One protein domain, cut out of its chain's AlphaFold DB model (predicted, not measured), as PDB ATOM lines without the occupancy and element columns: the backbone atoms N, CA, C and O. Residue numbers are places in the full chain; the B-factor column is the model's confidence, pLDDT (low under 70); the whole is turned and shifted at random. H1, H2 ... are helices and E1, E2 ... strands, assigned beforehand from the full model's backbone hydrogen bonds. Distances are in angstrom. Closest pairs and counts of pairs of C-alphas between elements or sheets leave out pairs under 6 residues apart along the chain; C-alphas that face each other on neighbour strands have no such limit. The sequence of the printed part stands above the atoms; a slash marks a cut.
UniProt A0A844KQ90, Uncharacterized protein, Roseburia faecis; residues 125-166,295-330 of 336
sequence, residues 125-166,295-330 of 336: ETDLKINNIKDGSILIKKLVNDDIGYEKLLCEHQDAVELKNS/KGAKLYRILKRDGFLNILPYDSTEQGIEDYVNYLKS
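Overview. This is residues 125 to 166 and 295 to 330 of the 336 residues of an uncharacterized protein of Roseburia faecis (UniProt A0A844KQ90). A narrow, strongly twisted sheet of four strands makes the middle of an elongated domain, with the long strand E3 as its spine and a helix near each end, H1 at one and H2 at the other. H1 packs over E1 and E3 at one end, while H2 sits more loosely by the turn of the hairpin E3 and E4 at the other. The printed part has 78 residues, with two named helices and four named strands in the order E1 H1 E2 E3 E4 H2, and its class is mixed, helices and strands. The sheet runs E2 E1 E3 E4 and is mixed, with E2 and E1 parallel and the other neighbours antiparallel. The whole is elongated, 43 by 24 by 19 A, and only just compact, close to loose, with a radius of gyration of the C-alphas of 13.5 A.

Arrangement. E1, residues 138 to 142, is an inner strand. H1, residues 148 to 156, is on the sheet at a height of 8.8 A over it; it lies over E1 and over E3, residues 297 to 305, and runs along the strands, at 14 degrees to E1 on the local plane. The closest C-alphas of H1 and E3 are those of Tyr 150 and Ala 297, 5.3 A apart. E2, residues 161 to 163, is an edge strand parallel to E1, with N 161 and O 138 2.9 A apart, within hydrogen-bond range. E1, H1 and E2 form a strand-helix-strand unit, two parallel neighbour strands with a helix between them, and its crossover is right-handed. E3 is antiparallel to E1, at 147 degrees between their directions, with N 300 and O 139 at 2.8 A. E4, residues 308 to 313, is the other edge strand and forms a hairpin with E3; N 312 and O 301 are 2.8 A apart. H2, residues 318 to 329, is on the sheet too; its closest C-alpha pair with E3 is that of Val 325 and Arg 305, 7.7 A. H1 and H2 are apart. Every O i to N i+4 pair is within hydrogen-bond range in H2, and 4 of 5 are in H1.

Along the chain. Residues 125 to 137 hold no named element. E1 begins at C-alpha 138, (37.525, -15.448, -25.607), and spans 13.6 A. H1 spans 13.1 A, and E2 has three residues. E3 spans 25.8 A from C-alpha 297 at (35.971, -3.056, -21.152), and E4 spans 15.7 A. H2 spans 16.6 A and ends at C-alpha 329, (32.502, -32.315, -9.666).

Size, cuts and confidence. The two C-alphas farthest apart are those of Asp 146 and Ser 330, 42.9 A. Residues 167 to 294 are cut out, and C-alphas 166 and 295 are 16.7 A apart across the cut. The links printed whole, E1 to H1, H1 to E2, E3 to E4 and E4 to H2, are tight. The mean pLDDT of the printed part is 90.1, and no printed residue is under 70.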
ATOM      1  N   GLU A 125      22.876 -12.504 -26.833       91.19
ATOM      2  CA  GLU A 125      23.741 -12.434 -28.006       91.19
ATOM      3  C   GLU A 125      23.298 -13.430 -29.075       91.19
ATOM      4  O   GLU A 125      23.206 -14.632 -28.841       91.19
ATOM      5  N   THR A 126      23.086 -12.939 -30.294       85.12
ATOM      6  CA  THR A 126      22.704 -13.781 -31.437       85.12
ATOM      7  C   THR A 126      23.814 -14.742 -31.853       85.12
ATOM      8  O   THR A 126      23.540 -15.854 -32.321       85.12
ATOM      9  N   ASP A 127      25.060 -14.313 -31.659       83.00
ATOM     10  CA  ASP A 127      26.254 -14.989 -32.164       83.00
ATOM     11  C   ASP A 127      26.879 -15.922 -31.115       83.00
ATOM     12  O   ASP A 127      27.717 -16.764 -31.443       83.00
ATOM     13  N   LEU A 128      26.415 -15.854 -29.860       89.38
ATOM     14  CA  LEU A 128      26.866 -16.722 -28.776       89.38
ATOM     15  C   LEU A 128      25.904 -17.904 -28.597       89.38
ATOM     16  O   LEU A 128      24.961 -17.863 -27.812       89.38
ATOM     17  N   LYS A 129      26.159 -19.002 -29.315       88.81
ATOM     18  CA  LYS A 129      25.357 -20.234 -29.205       88.81
ATOM     19  C   LYS A 129      26.120 -21.333 -28.480       88.81
ATOM     20  O   LYS A 129      27.221 -21.698 -28.893       88.81
ATOM     21  N   ILE A 130      25.477 -21.941 -27.478       86.31
ATOM     22  CA  ILE A 130      26.041 -23.035 -26.662       86.31
ATOM     23  C   ILE A 130      26.609 -24.162 -27.535       86.31
ATOM     24  O   ILE A 130      27.685 -24.675 -27.246       86.31
ATOM     25  N   ASN A 131      25.938 -24.528 -28.629       85.50
ATOM     26  CA  ASN A 131      26.383 -25.628 -29.494       85.50
ATOM     27  C   ASN A 131      27.667 -25.311 -30.275       85.50
ATOM     28  O   ASN A 131      28.421 -26.228 -30.587       85.50
ATOM     29  N   ASN A 132      27.938 -24.032 -30.545       86.00
ATOM     30  CA  ASN A 132      29.023 -23.608 -31.430       86.00
ATOM     31  C   ASN A 132      30.234 -23.061 -30.668       86.00
ATOM     32  O   ASN A 132      31.342 -23.074 -31.199       86.00
ATOM     33  N   ILE A 133      30.037 -22.591 -29.432       91.19
ATOM     34  CA  ILE A 133      31.126 -22.067 -28.610       91.19
ATOM     35  C   ILE A 133      32.058 -23.198 -28.156       91.19
ATOM     36  O   ILE A 133      31.598 -24.302 -27.824       91.19
ATOM     37  N   LYS A 134      33.367 -22.938 -28.161       93.50
ATOM     38  CA  LYS A 134      34.399 -23.891 -27.737       93.50
ATOM     39  C   LYS A 134      34.860 -23.572 -26.316       93.50
ATOM     40  O   LYS A 134      34.723 -22.444 -25.848       93.50
ATOM     41  N   ASP A 135      35.411 -24.578 -25.640       94.62
ATOM     42  CA  ASP A 135      36.164 -24.346 -24.406       94.62
ATOM     43  C   ASP A 135      37.327 -23.389 -24.696       94.62
ATOM     44  O   ASP A 135      37.952 -23.472 -25.757       94.62
ATOM     45  N   GLY A 136      37.581 -22.447 -23.793       93.81
ATOM     46  CA  GLY A 136      38.636 -21.449 -23.947       93.81
ATOM     47  C   GLY A 136      38.311 -20.278 -24.881       93.81
ATOM     48  O   GLY A 136      39.130 -19.366 -24.981       93.81
ATOM     49  N   SER A 137      37.142 -20.252 -25.538       94.94
ATOM     50  CA  SER A 137      36.747 -19.116 -26.382       94.94
ATOM     51  C   SER A 137      36.792 -17.800 -25.602       94.94
ATOM     52  O   SER A 137      36.298 -17.717 -24.475       94.94
ATOM     53  N   ILE A 138      37.379 -16.772 -26.212       95.75
ATOM     54  CA  ILE A 138      37.525 -15.448 -25.607       95.75
ATOM     55  C   ILE A 138      36.246 -14.655 -25.859       95.75
ATOM     56  O   ILE A 138      35.734 -14.624 -26.978       95.75
ATOM     57  N   LEU A 139      35.738 -14.006 -24.816       95.38
ATOM     58  CA  LEU A 139      34.669 -13.021 -24.929       95.38
ATOM     59  C   LEU A 139      35.239 -11.640 -24.648       95.38
ATOM     60  O   LEU A 139      36.072 -11.489 -23.755       95.38
ATOM     61  N   ILE A 140      34.728 -10.629 -25.334       94.69
ATOM     62  CA  ILE A 140      35.006  -9.231 -25.020       94.69
ATOM     63  C   ILE A 140      33.700  -8.499 -24.743       94.69
ATOM     64  O   ILE A 140      32.717  -8.637 -25.471       94.69
ATOM     65  N   LYS A 141      33.675  -7.713 -23.669       93.25
ATOM     66  CA  LYS A 141      32.498  -6.944 -23.270       93.25
ATOM     67  C   LYS A 141      32.854  -5.501 -22.990       93.25
ATOM     68  O   LYS A 141      33.727  -5.209 -22.170       93.25
ATOM     69  N   LYS A 142      32.096  -4.605 -23.611       91.50
ATOM     70  CA  LYS A 142      32.095  -3.181 -23.298       91.50
ATOM     71  C   LYS A 142      31.213  -2.929 -22.075       91.50
ATOM     72  O   LYS A 142      30.027  -3.255 -22.084       91.50
ATOM     73  N   LEU A 143      31.785  -2.370 -21.012       89.75
ATOM     74  CA  LEU A 143      31.072  -2.079 -19.762       89.75
ATOM     75  C   LEU A 143      30.550  -0.639 -19.725       89.75
ATOM     76  O   LEU A 143      29.518  -0.373 -19.117       89.75
ATOM     77  N   VAL A 144      31.213   0.298 -20.399       86.69
ATOM     78  CA  VAL A 144      30.729   1.677 -20.541       86.69
ATOM     79  C   VAL A 144      30.781   2.132 -21.989       86.69
ATOM     80  O   VAL A 144      31.655   1.739 -22.760       86.69
ATOM     81  N   ASN A 145      29.842   3.000 -22.361       80.62
ATOM     82  CA  ASN A 145      29.884   3.659 -23.662       80.62
ATOM     83  C   ASN A 145      31.176   4.476 -23.798       80.62
ATOM     84  O   ASN A 145      31.675   5.014 -22.811       80.62
ATOM     85  N   ASP A 146      31.665   4.579 -25.036       77.50
ATOM     86  CA  ASP A 146      32.831   5.396 -25.402       77.50
ATOM     87  C   ASP A 146      34.165   4.971 -24.759       77.50
ATOM     88  O   ASP A 146      35.094   5.769 -24.674       77.50
ATOM     89  N   ASP A 147      34.289   3.712 -24.322       80.31
ATOM     90  CA  ASP A 147      35.568   3.201 -23.829       80.31
ATOM     91  C   ASP A 147      36.603   3.032 -24.954       80.31
ATOM     92  O   ASP A 147      36.446   2.188 -25.836       80.31
ATOM     93  N   ILE A 148      37.686   3.808 -24.878       75.12
ATOM     94  CA  ILE A 148      38.839   3.743 -25.788       75.12
ATOM     95  C   ILE A 148      39.587   2.407 -25.627       75.12
ATOM     96  O   ILE A 148      40.150   1.893 -26.593       75.12
ATOM     97  N   GLY A 149      39.572   1.818 -24.424       83.12
ATOM     98  CA  GLY A 149      40.190   0.519 -24.156       83.12
ATOM     99  C   GLY A 149      39.543  -0.624 -24.940       83.12
ATOM    100  O   GLY A 149      40.232  -1.569 -25.315       83.12
ATOM    101  N   TYR A 150      38.252  -0.507 -25.254       88.94
ATOM    102  CA  TYR A 150      37.505  -1.509 -26.009       88.94
ATOM    103  C   TYR A 150      38.067  -1.727 -27.420       88.94
ATOM    104  O   TYR A 150      38.357  -2.860 -27.789       88.94
ATOM    105  N   GLU A 151      38.288  -0.652 -28.184       88.06
ATOM    106  CA  GLU A 151      38.799  -0.745 -29.565       88.06
ATOM    107  C   GLU A 151      40.205  -1.351 -29.613       88.06
ATOM    108  O   GLU A 151      40.530  -2.149 -30.494       88.06
ATOM    109  N   LYS A 152      41.037  -1.009 -28.622       89.56
ATOM    110  CA  LYS A 152      42.365  -1.601 -28.470       89.56
ATOM    111  C   LYS A 152      42.271  -3.112 -28.229       89.56
ATOM    112  O   LYS A 152      42.935  -3.870 -28.931       89.56
ATOM    113  N   LEU A 153      41.428  -3.542 -27.289       91.25
ATOM    114  CA  LEU A 153      41.224  -4.962 -26.993       91.25
ATOM    115  C   LEU A 153      40.655  -5.729 -28.197       91.25
ATOM    116  O   LEU A 153      41.071  -6.857 -28.434       91.25
ATOM    117  N   LEU A 154      39.761  -5.124 -28.988       90.50
ATOM    118  CA  LEU A 154      39.260  -5.729 -30.229       90.50
ATOM    119  C   LEU A 154      40.371  -5.956 -31.257       90.50
ATOM    120  O   LEU A 154      40.419  -6.999 -31.905       90.50
ATOM    121  N   CYS A 155      41.279  -4.990 -31.403       90.94
ATOM    122  CA  CYS A 155      42.421  -5.119 -32.303       90.94
ATOM    123  C   CYS A 155      43.406  -6.203 -31.846       90.94
ATOM    124  O   CYS A 155      43.968  -6.901 -32.688       90.94
ATOM    125  N   GLU A 156      43.607  -6.344 -30.533       94.12
ATOM    126  CA  GLU A 156      44.479  -7.360 -29.926       94.12
ATOM    127  C   GLU A 156      43.856  -8.771 -29.949       94.12
ATOM    128  O   GLU A 156      44.588  -9.757 -30.026       94.12
ATOM    129  N   HIS A 157      42.521  -8.874 -29.946       93.69
ATOM    130  CA  HIS A 157      41.769 -10.133 -29.885       93.69
ATOM    131  C   HIS A 157      40.698 -10.216 -30.983       93.69
ATOM    132  O   HIS A 157      39.498 -10.241 -30.710       93.69
ATOM    133  N   GLN A 158      41.138 -10.269 -32.242       90.38
ATOM    134  CA  GLN A 158      40.248 -10.257 -33.417       90.38
ATOM    135  C   GLN A 158      39.320 -11.478 -33.517       90.38
ATOM    136  O   GLN A 158      38.326 -11.441 -34.239       90.38
ATOM    137  N   ASP A 159      39.645 -12.565 -32.821       90.31
ATOM    138  CA  ASP A 159      38.868 -13.802 -32.755       90.31
ATOM    139  C   ASP A 159      37.899 -13.856 -31.560       90.31
ATOM    140  O   ASP A 159      37.145 -14.826 -31.424       90.31
ATOM    141  N   ALA A 160      37.895 -12.835 -30.694       93.12
ATOM    142  CA  ALA A 160      37.002 -12.777 -29.545       93.12
ATOM    143  C   ALA A 160      35.537 -12.567 -29.958       93.12
ATOM    144  O   ALA A 160      35.214 -11.808 -30.871       93.12
ATOM    145  N   VAL A 161      34.625 -13.201 -29.220       93.38
ATOM    146  CA  VAL A 161      33.185 -12.979 -29.376       93.38
ATOM    147  C   VAL A 161      32.792 -11.709 -28.628       93.38
ATOM    148  O   VAL A 161      32.905 -11.624 -27.403       93.38
ATOM    149  N   GLU A 162      32.305 -10.720 -29.366       93.44
ATOM    150  CA  GLU A 162      31.805  -9.469 -28.805       93.44
ATOM    151  C   GLU A 162      30.432  -9.646 -28.144       93.44
ATOM    152  O   GLU A 162      29.472 -10.087 -28.778       93.44
ATOM    153  N   LEU A 163      30.307  -9.226 -26.884       93.19
ATOM    154  CA  LEU A 163      29.040  -9.196 -26.153       93.19
ATOM    155  C   LEU A 163      28.377  -7.817 -26.300       93.19
ATOM    156  O   LEU A 163      28.553  -6.934 -25.454       93.19
ATOM    157  N   LYS A 164      27.647  -7.614 -27.403       88.81
ATOM    158  CA  LYS A 164      27.088  -6.308 -27.805       88.81
ATOM    159  C   LYS A 164      25.795  -5.956 -27.069       88.81
ATOM    160  O   LYS A 164      25.583  -4.801 -26.700       88.81
ATOM    161  N   ASN A 165      24.931  -6.941 -26.842       87.19
ATOM    162  CA  ASN A 165      23.581  -6.750 -26.303       87.19
ATOM    163  C   ASN A 165      23.473  -7.056 -24.799       87.19
ATOM    164  O   ASN A 165      22.510  -6.660 -24.129       87.19
ATOM    165  N   SER A 166      24.473  -7.729 -24.243       85.81
ATOM    166  CA  SER A 166      24.528  -8.198 -22.858       85.81
ATOM    167  C   SER A 166      24.999  -7.116 -21.896       85.81
ATOM    168  O   SER A 166      25.782  -7.384 -20.995       85.81
ATOM    169  N   LYS A 295      37.846   0.109 -15.281       87.94
ATOM    170  CA  LYS A 295      38.027  -0.692 -16.493       87.94
ATOM    171  C   LYS A 295      36.749  -0.599 -17.331       87.94
ATOM    172  O   LYS A 295      35.688  -1.079 -16.927       87.94
ATOM    173  N   GLY A 296      36.834   0.071 -18.480       82.12
ATOM    174  CA  GLY A 296      35.683   0.332 -19.351       82.12
ATOM    175  C   GLY A 296      35.279  -0.849 -20.244       82.12
ATOM    176  O   GLY A 296      34.149  -0.886 -20.739       82.12
ATOM    177  N   ALA A 297      36.164  -1.832 -20.395       90.12
ATOM    178  CA  ALA A 297      35.971  -3.056 -21.152       90.12
ATOM    179  C   ALA A 297      36.778  -4.188 -20.523       90.12
ATOM    180  O   ALA A 297      37.781  -3.957 -19.840       90.12
ATOM    181  N   LYS A 298      36.321  -5.420 -20.748       92.75
ATOM    182  CA  LYS A 298      36.940  -6.618 -20.185       92.75
ATOM    183  C   LYS A 298      36.911  -7.790 -21.143       92.75
ATOM    184  O   LYS A 298      35.968  -7.947 -21.919       92.75
ATOM    185  N   LEU A 299      37.934  -8.623 -21.002       95.00
ATOM    186  CA  LEU A 299      38.001  -9.943 -21.598       95.00
ATOM    187  C   LEU A 299      37.548 -10.993 -20.590       95.00
ATOM    188  O   LEU A 299      37.790 -10.869 -19.386       95.00
ATOM    189  N   TYR A 300      36.961 -12.056 -21.114       95.75
ATOM    190  CA  TYR A 300      36.594 -13.252 -20.371       95.75
ATOM    191  C   TYR A 300      36.959 -14.494 -21.170       95.75
ATOM    192  O   TYR A 300      37.235 -14.423 -22.369       95.75
ATOM    193  N   ARG A 301      36.923 -15.646 -20.506       95.69
ATOM    194  CA  ARG A 301      37.122 -16.951 -21.129       95.69
ATOM    195  C   ARG A 301      35.922 -17.852 -20.864       95.69
ATOM    196  O   ARG A 301      35.434 -17.919 -19.741       95.69
ATOM    197  N   ILE A 302      35.459 -18.557 -21.890       95.38
ATOM    198  CA  ILE A 302      34.439 -19.596 -21.748       95.38
ATOM    199  C   ILE A 302      35.065 -20.846 -21.136       95.38
ATOM    200  O   ILE A 302      36.042 -21.372 -21.664       95.38
ATOM    201  N   LEU A 303      34.446 -21.346 -20.072       95.00
ATOM    202  CA  LEU A 303      34.591 -22.722 -19.615       95.00
ATOM    203  C   LEU A 303      33.468 -23.549 -20.235       95.00
ATOM    204  O   LEU A 303      32.298 -23.279 -19.977       95.00
ATOM    205  N   LYS A 304      33.816 -24.564 -21.021       94.38
ATOM    206  CA  LYS A 304      32.898 -25.565 -21.570       94.38
ATOM    207  C   LYS A 304      33.553 -26.944 -21.507       94.38
ATOM    208  O   LYS A 304      33.983 -27.495 -22.520       94.38
ATOM    209  N   ARG A 305      33.632 -27.499 -20.299       92.31
ATOM    210  CA  ARG A 305      34.365 -28.737 -20.007       92.31
ATOM    211  C   ARG A 305      33.549 -29.643 -19.097       92.31
ATOM    212  O   ARG A 305      32.891 -29.165 -18.180       92.31
ATOM    213  N   ASP A 306      33.566 -30.945 -19.375       88.56
ATOM    214  CA  ASP A 306      32.917 -31.985 -18.560       88.56
ATOM    215  C   ASP A 306      31.439 -31.723 -18.223       88.56
ATOM    216  O   ASP A 306      30.957 -32.063 -17.148       88.56
ATOM    217  N   GLY A 307      30.711 -31.105 -19.160       85.38
ATOM    218  CA  GLY A 307      29.295 -30.768 -19.001       85.38
ATOM    219  C   GLY A 307      29.019 -29.455 -18.260       85.38
ATOM    220  O   GLY A 307      27.861 -29.052 -18.192       85.38
ATOM    221  N   PHE A 308      30.044 -28.759 -17.766       89.25
ATOM    222  CA  PHE A 308      29.912 -27.432 -17.166       89.25
ATOM    223  C   PHE A 308      30.072 -26.336 -18.213       89.25
ATOM    224  O   PHE A 308      30.952 -26.411 -19.071       89.25
ATOM    225  N   LEU A 309      29.237 -25.301 -18.106       90.19
ATOM    226  CA  LEU A 309      29.323 -24.077 -18.894       90.19
ATOM    227  C   LEU A 309      29.413 -22.886 -17.939       90.19
ATOM    228  O   LEU A 309      28.519 -22.699 -17.117       90.19
ATOM    229  N   ASN A 310      30.484 -22.099 -18.028       91.50
ATOM    230  CA  ASN A 310      30.662 -20.902 -17.205       91.50
ATOM    231  C   ASN A 310      31.505 -19.837 -17.927       91.50
ATOM    232  O   ASN A 310      32.131 -20.113 -18.952       91.50
ATOM    233  N   ILE A 311      31.527 -18.622 -17.386       93.44
ATOM    234  CA  ILE A 311      32.351 -17.506 -17.853       93.44
ATOM    235  C   ILE A 311      33.370 -17.197 -16.762       93.44
ATOM    236  O   ILE A 311      33.010 -16.967 -15.612       93.44
ATOM    237  N   LEU A 312      34.647 -17.226 -17.126       93.81
ATOM    238  CA  LEU A 312      35.769 -17.052 -16.212       93.81
ATOM    239  C   LEU A 312      36.527 -15.751 -16.506       93.81
ATOM    240  O   LEU A 312      36.514 -15.275 -17.650       93.81
ATOM    241  N   PRO A 313      37.252 -15.200 -15.515       92.75
ATOM    242  CA  PRO A 313      38.246 -14.162 -15.757       92.75
ATOM    243  C   PRO A 313      39.236 -14.594 -16.843       92.75
ATOM    244  O   PRO A 313      39.685 -15.744 -16.869       92.75
ATOM    245  N   TYR A 314      39.570 -13.683 -17.757       93.88
ATOM    246  CA  TYR A 314      40.437 -13.981 -18.900       93.88
ATOM    247  C   TYR A 314      41.834 -14.490 -18.506       93.88
ATOM    248  O   TYR A 314      42.409 -15.320 -19.211       93.88
ATOM    249  N   ASP A 315      42.348 -14.018 -17.374       92.06
ATOM    250  CA  ASP A 315      43.649 -14.346 -16.790       92.06
ATOM    251  C   ASP A 315      43.661 -15.656 -15.983       92.06
ATOM    252  O   ASP A 315      44.690 -16.018 -15.413       92.06
ATOM    253  N   SER A 316      42.557 -16.413 -15.978       92.94
ATOM    254  CA  SER A 316      42.506 -17.739 -15.352       92.94
ATOM    255  C   SER A 316      43.552 -18.681 -15.963       92.94
ATOM    256  O   SER A 316      43.588 -18.909 -17.182       92.94
ATOM    257  N   THR A 317      44.406 -19.247 -15.109       94.25
ATOM    258  CA  THR A 317      45.412 -20.247 -15.492       94.25
ATOM    259  C   THR A 317      44.758 -21.606 -15.732       94.25
ATOM    260  O   THR A 317      43.711 -21.896 -15.159       94.25
ATOM    261  N   GLU A 318      45.380 -22.466 -16.544       93.94
ATOM    262  CA  GLU A 318      44.842 -23.811 -16.803       93.94
ATOM    263  C   GLU A 318      44.697 -24.625 -15.510       93.94
ATOM    264  O   GLU A 318      43.642 -25.198 -15.268       93.94
ATOM    265  N   GLN A 319      45.697 -24.565 -14.622       93.94
ATOM    266  CA  GLN A 319      45.618 -25.194 -13.301       93.94
ATOM    267  C   GLN A 319      44.419 -24.674 -12.493       93.94
ATOM    268  O   GLN A 319      43.668 -25.462 -11.932       93.94
ATOM    269  N   GLY A 320      44.190 -23.354 -12.473       92.69
ATOM    270  CA  GLY A 320      43.049 -22.772 -11.761       92.69
ATOM    271  C   GLY A 320      41.695 -23.183 -12.353       92.69
ATOM    272  O   GLY A 320      40.720 -23.339 -11.616       92.69
ATOM    273  N   ILE A 321      41.630 -23.392 -13.673       93.50
ATOM    274  CA  ILE A 321      40.444 -23.919 -14.358       93.50
ATOM    275  C   ILE A 321      40.215 -25.384 -13.975       93.50
ATOM    276  O   ILE A 321      39.091 -25.748 -13.631       93.50
ATOM    277  N   GLU A 322      41.255 -26.216 -13.999       93.06
ATOM    278  CA  GLU A 322      41.175 -27.624 -13.593       93.06
ATOM    279  C   GLU A 322      40.736 -27.772 -12.133       93.06
ATOM    280  O   GLU A 322      39.822 -28.545 -11.843       93.06
ATOM    281  N   ASP A 323      41.310 -26.977 -11.228       91.19
ATOM    282  CA  ASP A 323      40.931 -26.950  -9.815       91.19
ATOM    283  C   ASP A 323      39.454 -26.567  -9.645       91.19
ATOM    284  O   ASP A 323      38.725 -27.190  -8.868       91.19
ATOM    285  N   TYR A 324      38.972 -25.584 -10.416       89.50
ATOM    286  CA  TYR A 324      37.568 -25.184 -10.390       89.50
ATOM    287  C   TYR A 324      36.637 -26.274 -10.935       89.50
ATOM    288  O   TYR A 324      35.627 -26.587 -10.309       89.50
ATOM    289  N   VAL A 325      36.981 -26.915 -12.055       91.06
ATOM    290  CA  VAL A 325      36.199 -28.034 -12.607       91.06
ATOM    291  C   VAL A 325      36.154 -29.209 -11.625       91.06
ATOM    292  O   VAL A 325      35.094 -29.802 -11.420       91.06
ATOM    293  N   ASN A 326      37.273 -29.527 -10.972       89.94
ATOM    294  CA  ASN A 326      37.328 -30.559  -9.937       89.94
ATOM    295  C   ASN A 326      36.449 -30.198  -8.736       89.94
ATOM    296  O   ASN A 326      35.710 -31.053  -8.243       89.94
ATOM    297  N   TYR A 327      36.451 -28.932  -8.313       86.06
ATOM    298  CA  TYR A 327      35.530 -28.444  -7.292       86.06
ATOM    299  C   TYR A 327      34.064 -28.660  -7.696       86.06
ATOM    300  O   TYR A 327      33.305 -29.222  -6.905       86.06
ATOM    301  N   LEU A 328      33.670 -28.296  -8.921       85.31
ATOM    302  CA  LEU A 328      32.291 -28.459  -9.401       85.31
ATOM    303  C   LEU A 328      31.837 -29.927  -9.441       85.31
ATOM    304  O   LEU A 328      30.658 -30.204  -9.227       85.31
ATOM    305  N   LYS A 329      32.763 -30.864  -9.683       84.94
ATOM    306  CA  LYS A 329      32.502 -32.315  -9.666       84.94
ATOM    307  C   LYS A 329      32.499 -32.935  -8.269       84.94
ATOM    308  O   LYS A 329      31.962 -34.026  -8.101       84.94
ATOM    309  N   SER A 330      33.184 -32.316  -7.312       75.06
ATOM    310  CA  SER A 330      33.382 -32.886  -5.976       75.06
ATOM    311  C   SER A 330      32.135 -32.775  -5.094       75.06
ATOM    312  O   SER A 330      31.215 -32.022  -5.399       75.06
TER     313      SER A 330